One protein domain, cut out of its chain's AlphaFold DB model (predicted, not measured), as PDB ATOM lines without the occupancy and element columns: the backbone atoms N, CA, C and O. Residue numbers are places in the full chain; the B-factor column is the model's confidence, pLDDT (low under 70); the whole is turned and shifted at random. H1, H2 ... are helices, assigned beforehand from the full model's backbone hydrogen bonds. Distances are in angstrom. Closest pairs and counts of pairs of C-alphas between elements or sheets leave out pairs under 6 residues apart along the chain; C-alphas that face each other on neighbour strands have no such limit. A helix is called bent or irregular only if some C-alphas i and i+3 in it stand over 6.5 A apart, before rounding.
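AT A GLANCE: This is residues 64 to 112 of the 112 residues of an uncharacterized protein of Candidatus Synechococcus spongiarum 15L (UniProt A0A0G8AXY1). Two helices make an open V with unequal arms: H1 is the long arm, H2 is the shorter one that folds back, and the link of residues 91 to 95 makes the turn between them. The space between the arms is empty, and the two helices do not pack on each other. The printed part has 49 residues with two named helices, H1 then H2 along the chain, and no named strand; the class is all helix. The whole is extended, with a radius of gyration of the C-alphas of 17.1 A, and its C-alphas span 51 by 26 by 9 A, an outline that is only just flat.

IN THESE COORDINATES: H1 holds residues 64 to 90, from C-alpha 64 at (61.307, 40.899, -15.326) to C-alpha 90 at (30.886, 19.060, -21.639), 38.0 A from first to last C-alpha. H2 holds residues 96 to 110, from C-alpha 96 at (22.764, 7.265, -20.813) to C-alpha 110 at (42.710, 7.754, -13.468), 21.3 A from first to last C-alpha. Neither helix is bent.

HOW THE PARTS SIT: H1 and H2 are apart, with no C-alpha of the one within 8 A of the other. A tight link of 5 residues joins them. Along H1, x falls from 61.307 at C-alpha 64 to 30.886 at C-alpha 90; along H2, it rises from 22.764 at C-alpha 96 to 42.710 at C-alpha 110. Residues 64 to 112 stand free: no C-alpha 8 or more residues away along the chain is within 10 A. In H1 every O i to N i+4 pair is within hydrogen-bond range; in H2, 9 of 11 are.

THE WHOLE: The two C-alphas farthest apart are those of Leu 64 and Lys 97, at 51.8 A. The C-alphas of Leu 64 and Arg 112, the chain's last residue, are 42.6 A apart. The printed part has no cut and no long link. The mean pLDDT is 78.3 over the printed part, 93 in H1 and 62 in H2; the model's confidence is under 70 at residues 91 to 107, 109, and 111 to 112.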
ATOM      1  N   LEU A  64      61.594  42.281 -14.921       93.12
ATOM      2  CA  LEU A  64      61.307  40.899 -15.326       93.12
ATOM      3  C   LEU A  64      60.326  40.201 -14.368       93.12
ATOM      4  O   LEU A  64      59.381  39.554 -14.807       93.12
ATOM      5  N   VAL A  65      60.527  40.368 -13.057       96.06
ATOM      6  CA  VAL A  65      59.685  39.757 -12.015       96.06
ATOM      7  C   VAL A  65      58.224  40.230 -12.088       96.06
ATOM      8  O   VAL A  65      57.348  39.372 -12.193       96.06
ATOM      9  N   PRO A  66      57.909  41.544 -12.078       95.44
ATOM     10  CA  PRO A  66      56.519  41.991 -12.185       95.44
ATOM     11  C   PRO A  66      55.872  41.617 -13.525       95.44
ATOM     12  O   PRO A  66      54.687  41.290 -13.545       95.44
ATOM     13  N   ALA A  67      56.630  41.586 -14.628       96.06
ATOM     14  CA  ALA A  67      56.110  41.133 -15.917       96.06
ATOM     15  C   ALA A  67      55.731  39.641 -15.906       96.06
ATOM     16  O   ALA A  67      54.660  39.273 -16.386       96.06
ATOM     17  N   LEU A  68      56.564  38.791 -15.300       95.88
ATOM     18  CA  LEU A  68      56.267  37.366 -15.122       95.88
ATOM     19  C   LEU A  68      55.065  37.133 -14.201       95.88
ATOM     20  O   LEU A  68      54.231  36.282 -14.501       95.88
ATOM     21  N   LEU A  69      54.939  37.898 -13.112       96.88
ATOM     22  CA  LEU A  69      53.774  37.811 -12.226       96.88
ATOM     23  C   LEU A  69      52.482  38.203 -12.947       96.88
ATOM     24  O   LEU A  69      51.479  37.506 -12.818       96.88
ATOM     25  N   ALA A  70      52.507  39.276 -13.739       95.31
ATOM     26  CA  ALA A  70      51.350  39.692 -14.524       95.31
ATOM     27  C   ALA A  70      50.946  38.635 -15.563       95.31
ATOM     28  O   ALA A  70      49.760  38.339 -15.696       95.31
ATOM     29  N   MET A  71      51.922  38.019 -16.240       96.31
ATOM     30  CA  MET A  71      51.662  36.904 -17.156       96.31
ATOM     31  C   MET A  71      51.083  35.688 -16.431       96.31
ATOM     32  O   MET A  71      50.095  35.130 -16.889       96.31
ATOM     33  N   GLY A  72      51.610  35.333 -15.257       95.88
ATOM     34  CA  GLY A  72      51.071  34.233 -14.457       95.88
ATOM     35  C   GLY A  72      49.616  34.457 -14.033       95.88
ATOM     36  O   GLY A  72      48.802  33.537 -14.094       95.88
ATOM     37  N   VAL A  73      49.255  35.687 -13.653       97.00
ATOM     38  CA  VAL A  73      47.856  36.045 -13.361       97.00
ATOM     39  C   VAL A  73      46.992  35.956 -14.619       97.00
ATOM     40  O   VAL A  73      45.895  35.400 -14.560       97.00
ATOM     41  N   LEU A  74      47.479  36.460 -15.757       95.94
ATOM     42  CA  LEU A  74      46.774  36.379 -17.035       95.94
ATOM     43  C   LEU A  74      46.493  34.921 -17.427       95.94
ATOM     44  O   LEU A  74      45.350  34.586 -17.733       95.94
ATOM     45  N   ASP A  75      47.502  34.053 -17.350       95.50
ATOM     46  CA  ASP A  75      47.387  32.630 -17.675       95.50
ATOM     47  C   ASP A  75      46.419  31.905 -16.730       95.50
ATOM     48  O   ASP A  75      45.619  31.087 -17.184       95.50
ATOM     49  N   LEU A  76      46.421  32.231 -15.430       96.50
ATOM     50  CA  LEU A  76      45.460  31.678 -14.468       96.50
ATOM     51  C   LEU A  76      44.018  32.069 -14.798       96.50
ATOM     52  O   LEU A  76      43.120  31.225 -14.743       96.50
ATOM     53  N   VAL A  77      43.788  33.333 -15.156       97.19
ATOM     54  CA  VAL A  77      42.463  33.806 -15.575       97.19
ATOM     55  C   VAL A  77      42.037  33.099 -16.860       97.19
ATOM     56  O   VAL A  77      40.919  32.585 -16.930       97.19
ATOM     57  N   LEU A  78      42.930  33.010 -17.850       95.19
ATOM     58  CA  LEU A  78      42.655  32.329 -19.112       95.19
ATOM     59  C   LEU A  78      42.323  30.850 -18.885       95.19
ATOM     60  O   LEU A  78      41.318  30.358 -19.396       95.19
ATOM     61  N   ALA A  79      43.117  30.155 -18.068       94.12
ATOM     62  CA  ALA A  79      42.885  28.765 -17.694       94.12
ATOM     63  C   ALA A  79      41.530  28.597 -16.995       94.12
ATOM     64  O   ALA A  79      40.768  27.695 -17.342       94.12
ATOM     65  N   GLY A  80      41.187  29.497 -16.069       93.81
ATOM     66  CA  GLY A  80      39.884  29.513 -15.409       93.81
ATOM     67  C   GLY A  80      38.722  29.630 -16.400       93.81
ATOM     68  O   GLY A  80      37.768  28.854 -16.325       93.81
ATOM     69  N   VAL A  81      38.816  30.546 -17.370       94.81
ATOM     70  CA  VAL A  81      37.799  30.725 -18.421       94.81
ATOM     71  C   VAL A  81      37.705  29.492 -19.316       94.81
ATOM     72  O   VAL A  81      36.606  28.982 -19.532       94.81
ATOM     73  N   VAL A  82      38.834  28.970 -19.799       93.25
ATOM     74  CA  VAL A  82      38.873  27.790 -20.678       93.25
ATOM     75  C   VAL A  82      38.282  26.568 -19.976       93.25
ATOM     76  O   VAL A  82      37.447  25.876 -20.556       93.25
ATOM     77  N   LEU A  83      38.643  26.326 -18.713       91.44
ATOM     78  CA  LEU A  83      38.089  25.227 -17.921       91.44
ATOM     79  C   LEU A  83      36.596  25.414 -17.651       91.44
ATOM     80  O   LEU A  83      35.840  24.443 -17.697       91.44
ATOM     81  N   ARG A  84      36.141  26.648 -17.405       90.62
ATOM     82  CA  ARG A  84      34.720  26.932 -17.191       90.62
ATOM     83  C   ARG A  84      33.907  26.684 -18.456       90.62
ATOM     84  O   ARG A  84      32.897  25.986 -18.389       90.62
ATOM     85  N   VAL A  85      34.352  27.216 -19.593       90.88
ATOM     86  CA  VAL A  85      33.692  27.036 -20.892       90.88
ATOM     87  C   VAL A  85      33.716  25.566 -21.300       90.88
ATOM     88  O   VAL A  85      32.673  25.015 -21.638       90.88
ATOM     89  N   GLY A  86      34.867  24.900 -21.180       85.75
ATOM     90  CA  GLY A  86      34.997  23.467 -21.431       85.75
ATOM     91  C   GLY A  86      34.077  22.637 -20.535       85.75
ATOM     92  O   GLY A  86      33.380  21.752 -21.019       85.75
ATOM     93  N   GLY A  87      33.990  22.970 -19.246       85.44
ATOM     94  CA  GLY A  87      33.082  22.320 -18.303       85.44
ATOM     95  C   GLY A  87      31.606  22.483 -18.680       85.44
ATOM     96  O   GLY A  87      30.867  21.504 -18.649       85.44
ATOM     97  N   VAL A  88      31.179  23.684 -19.083       85.94
ATOM     98  CA  VAL A  88      29.797  23.945 -19.528       85.94
ATOM     99  C   VAL A  88      29.477  23.205 -20.827       85.94
ATOM    100  O   VAL A  88      28.421  22.586 -20.929       85.94
ATOM    101  N   LEU A  89      30.391  23.224 -21.801       80.56
ATOM    102  CA  LEU A  89      30.218  22.527 -23.078       80.56
ATOM    103  C   LEU A  89      30.167  21.011 -22.904       80.56
ATOM    104  O   LEU A  89      29.413  20.334 -23.602       80.56
ATOM    105  N   LEU A  90      30.942  20.476 -21.958       76.94
ATOM    106  CA  LEU A  90      30.886  19.060 -21.639       76.94
ATOM    107  C   LEU A  90      29.553  18.716 -20.970       76.94
ATOM    108  O   LEU A  90      28.951  17.744 -21.382       76.94
ATOM    109  N   GLN A  91      29.009  19.529 -20.058       66.31
ATOM    110  CA  GLN A  91      27.777  19.251 -19.289       66.31
ATOM    111  C   GLN A  91      26.457  19.036 -20.075       66.31
ATOM    112  O   GLN A  91      25.411  18.850 -19.447       66.31
ATOM    113  N   GLY A  92      26.463  19.004 -21.411       63.94
ATOM    114  CA  GLY A  92      25.284  18.687 -22.222       63.94
ATOM    115  C   GLY A  92      24.637  17.325 -21.883       63.94
ATOM    116  O   GLY A  92      25.279  16.449 -21.298       63.94
ATOM    117  N   PRO A  93      23.351  17.107 -22.226       57.91
ATOM    118  CA  PRO A  93      22.607  15.887 -21.904       57.91
ATOM    119  C   PRO A  93      23.187  14.668 -22.634       57.91
ATOM    120  O   PRO A  93      22.763  14.289 -23.721       57.91
ATOM    121  N   TYR A  94      24.190  14.035 -22.028       54.16
ATOM    122  CA  TYR A  94      24.767  12.810 -22.561       54.16
ATOM    123  C   TYR A  94      23.712  11.694 -22.551       54.16
ATOM    124  O   TYR A  94      23.141  11.395 -21.495       54.16
ATOM    125  N   LEU A  95      23.511  11.032 -23.694       57.12
ATOM    126  CA  LEU A  95      22.789   9.760 -23.782       57.12
ATOM    127  C   LEU A  95      23.329   8.793 -22.712       57.12
ATOM    128  O   LEU A  95      24.541   8.642 -22.554       57.12
ATOM    129  N   VAL A  96      22.436   8.129 -21.971       55.94
ATOM    130  CA  VAL A  96      22.764   7.265 -20.813       55.94
ATOM    131  C   VAL A  96      23.830   6.207 -21.154       55.94
ATOM    132  O   VAL A  96      24.668   5.868 -20.319       55.94
ATOM    133  N   LYS A  97      23.878   5.755 -22.416       52.09
ATOM    134  CA  LYS A  97      24.887   4.812 -22.927       52.09
ATOM    135  C   LYS A  97      26.307   5.402 -23.022       52.09
ATOM    136  O   LYS A  97      27.273   4.669 -22.835       52.09
ATOM    137  N   THR A  98      26.460   6.710 -23.238       59.88
ATOM    138  CA  THR A  98      27.764   7.390 -23.368       59.88
ATOM    139  C   THR A  98      28.384   7.712 -22.006       59.88
ATOM    140  O   THR A  98      29.601   7.644 -21.856       59.88
ATOM    141  N   ARG A  99      27.558   7.970 -20.976       57.22
ATOM    142  CA  ARG A  99      28.034   8.181 -19.594       57.22
ATOM    143  C   ARG A  99      28.744   6.954 -19.037       57.22
ATOM    144  O   ARG A  99      29.782   7.106 -18.399       57.22
ATOM    145  N   ALA A 100      28.210   5.760 -19.302       58.50
ATOM    146  CA  ALA A 100      28.796   4.492 -18.865       58.50
ATOM    147  C   ALA A 100      30.138   4.195 -19.564       58.50
ATOM    148  O   ALA A 100      31.066   3.695 -18.933       58.50
ATOM    149  N   GLY A 101      30.263   4.545 -20.851       59.47
ATOM    150  CA  GLY A 101      31.514   4.420 -21.607       59.47
ATOM    151  C   GLY A 101      32.590   5.403 -21.140       59.47
ATOM    152  O   GLY A 101      33.727   4.995 -20.908       59.47
ATOM    153  N   LEU A 102      32.219   6.673 -20.926       60.16
ATOM    154  CA  LEU A 102      33.141   7.688 -20.412       60.16
ATOM    155  C   LEU A 102      33.600   7.369 -18.991       60.16
ATOM    156  O   LEU A 102      34.795   7.394 -18.744       60.16
ATOM    157  N   THR A 103      32.702   6.989 -18.076       62.56
ATOM    158  CA  THR A 103      33.122   6.610 -16.712       62.56
ATOM    159  C   THR A 103      34.088   5.434 -16.718       62.56
ATOM    160  O   THR A 103      35.035   5.450 -15.943       62.56
ATOM    161  N   LYS A 104      33.917   4.448 -17.609       60.75
ATOM    162  CA  LYS A 104      34.858   3.325 -17.737       60.75
ATOM    163  C   LYS A 104      36.218   3.769 -18.287       60.75
ATOM    164  O   LYS A 104      37.244   3.356 -17.757       60.75
ATOM    165  N   ALA A 105      36.229   4.629 -19.308       62.03
ATOM    166  CA  ALA A 105      37.453   5.148 -19.917       62.03
ATOM    167  C   ALA A 105      38.217   6.096 -18.976       62.03
ATOM    168  O   ALA A 105      39.430   5.981 -18.833       62.03
ATOM    169  N   THR A 106      37.516   6.980 -18.266       65.69
ATOM    170  CA  THR A 106      38.111   7.860 -17.255       65.69
ATOM    171  C   THR A 106      38.646   7.054 -16.075       65.69
ATOM    172  O   THR A 106      39.738   7.343 -15.602       65.69
ATOM    173  N   ARG A 107      37.945   5.996 -15.645       66.88
ATOM    174  CA  ARG A 107      38.422   5.081 -14.596       66.88
ATOM    175  C   ARG A 107      39.721   4.371 -14.988       66.88
ATOM    176  O   ARG A 107      40.639   4.270 -14.184       66.88
ATOM    177  N   LEU A 108      39.816   3.947 -16.249       70.25
ATOM    178  CA  LEU A 108      41.017   3.331 -16.820       70.25
ATOM    179  C   LEU A 108      42.221   4.285 -16.876       70.25
ATOM    180  O   LEU A 108      43.347   3.832 -16.707       70.25
ATOM    181  N   ILE A 109      41.997   5.585 -17.087       64.62
ATOM    182  CA  ILE A 109      43.072   6.591 -17.151       64.62
ATOM    183  C   ILE A 109      43.456   7.104 -15.752       64.62
ATOM    184  O   ILE A 109      44.624   7.388 -15.502       64.62
ATOM    185  N   VAL A 110      42.498   7.212 -14.826       72.44
ATOM    186  CA  VAL A 110      42.710   7.754 -13.468       72.44
ATOM    187  C   VAL A 110      43.244   6.698 -12.482       72.44
ATOM    188  O   VAL A 110      43.682   7.047 -11.389       72.44
ATOM    189  N   GLY A 111      43.288   5.416 -12.863       58.09
ATOM    190  CA  GLY A 111      43.978   4.379 -12.084       58.09
ATOM    191  C   GLY A 111      43.321   4.035 -10.739       58.09
ATOM    192  O   GLY A 111      44.003   3.566  -9.829       58.09
ATOM    193  N   ARG A 112      42.010   4.264 -10.606       49.44
ATOM    194  CA  ARG A 112      41.164   3.767  -9.508       49.44
ATOM    195  C   ARG A 112      39.841   3.272 -10.054       49.44
ATOM    196  O   ARG A 112      39.113   4.133 -10.585       49.44
TER     197      ARG A 112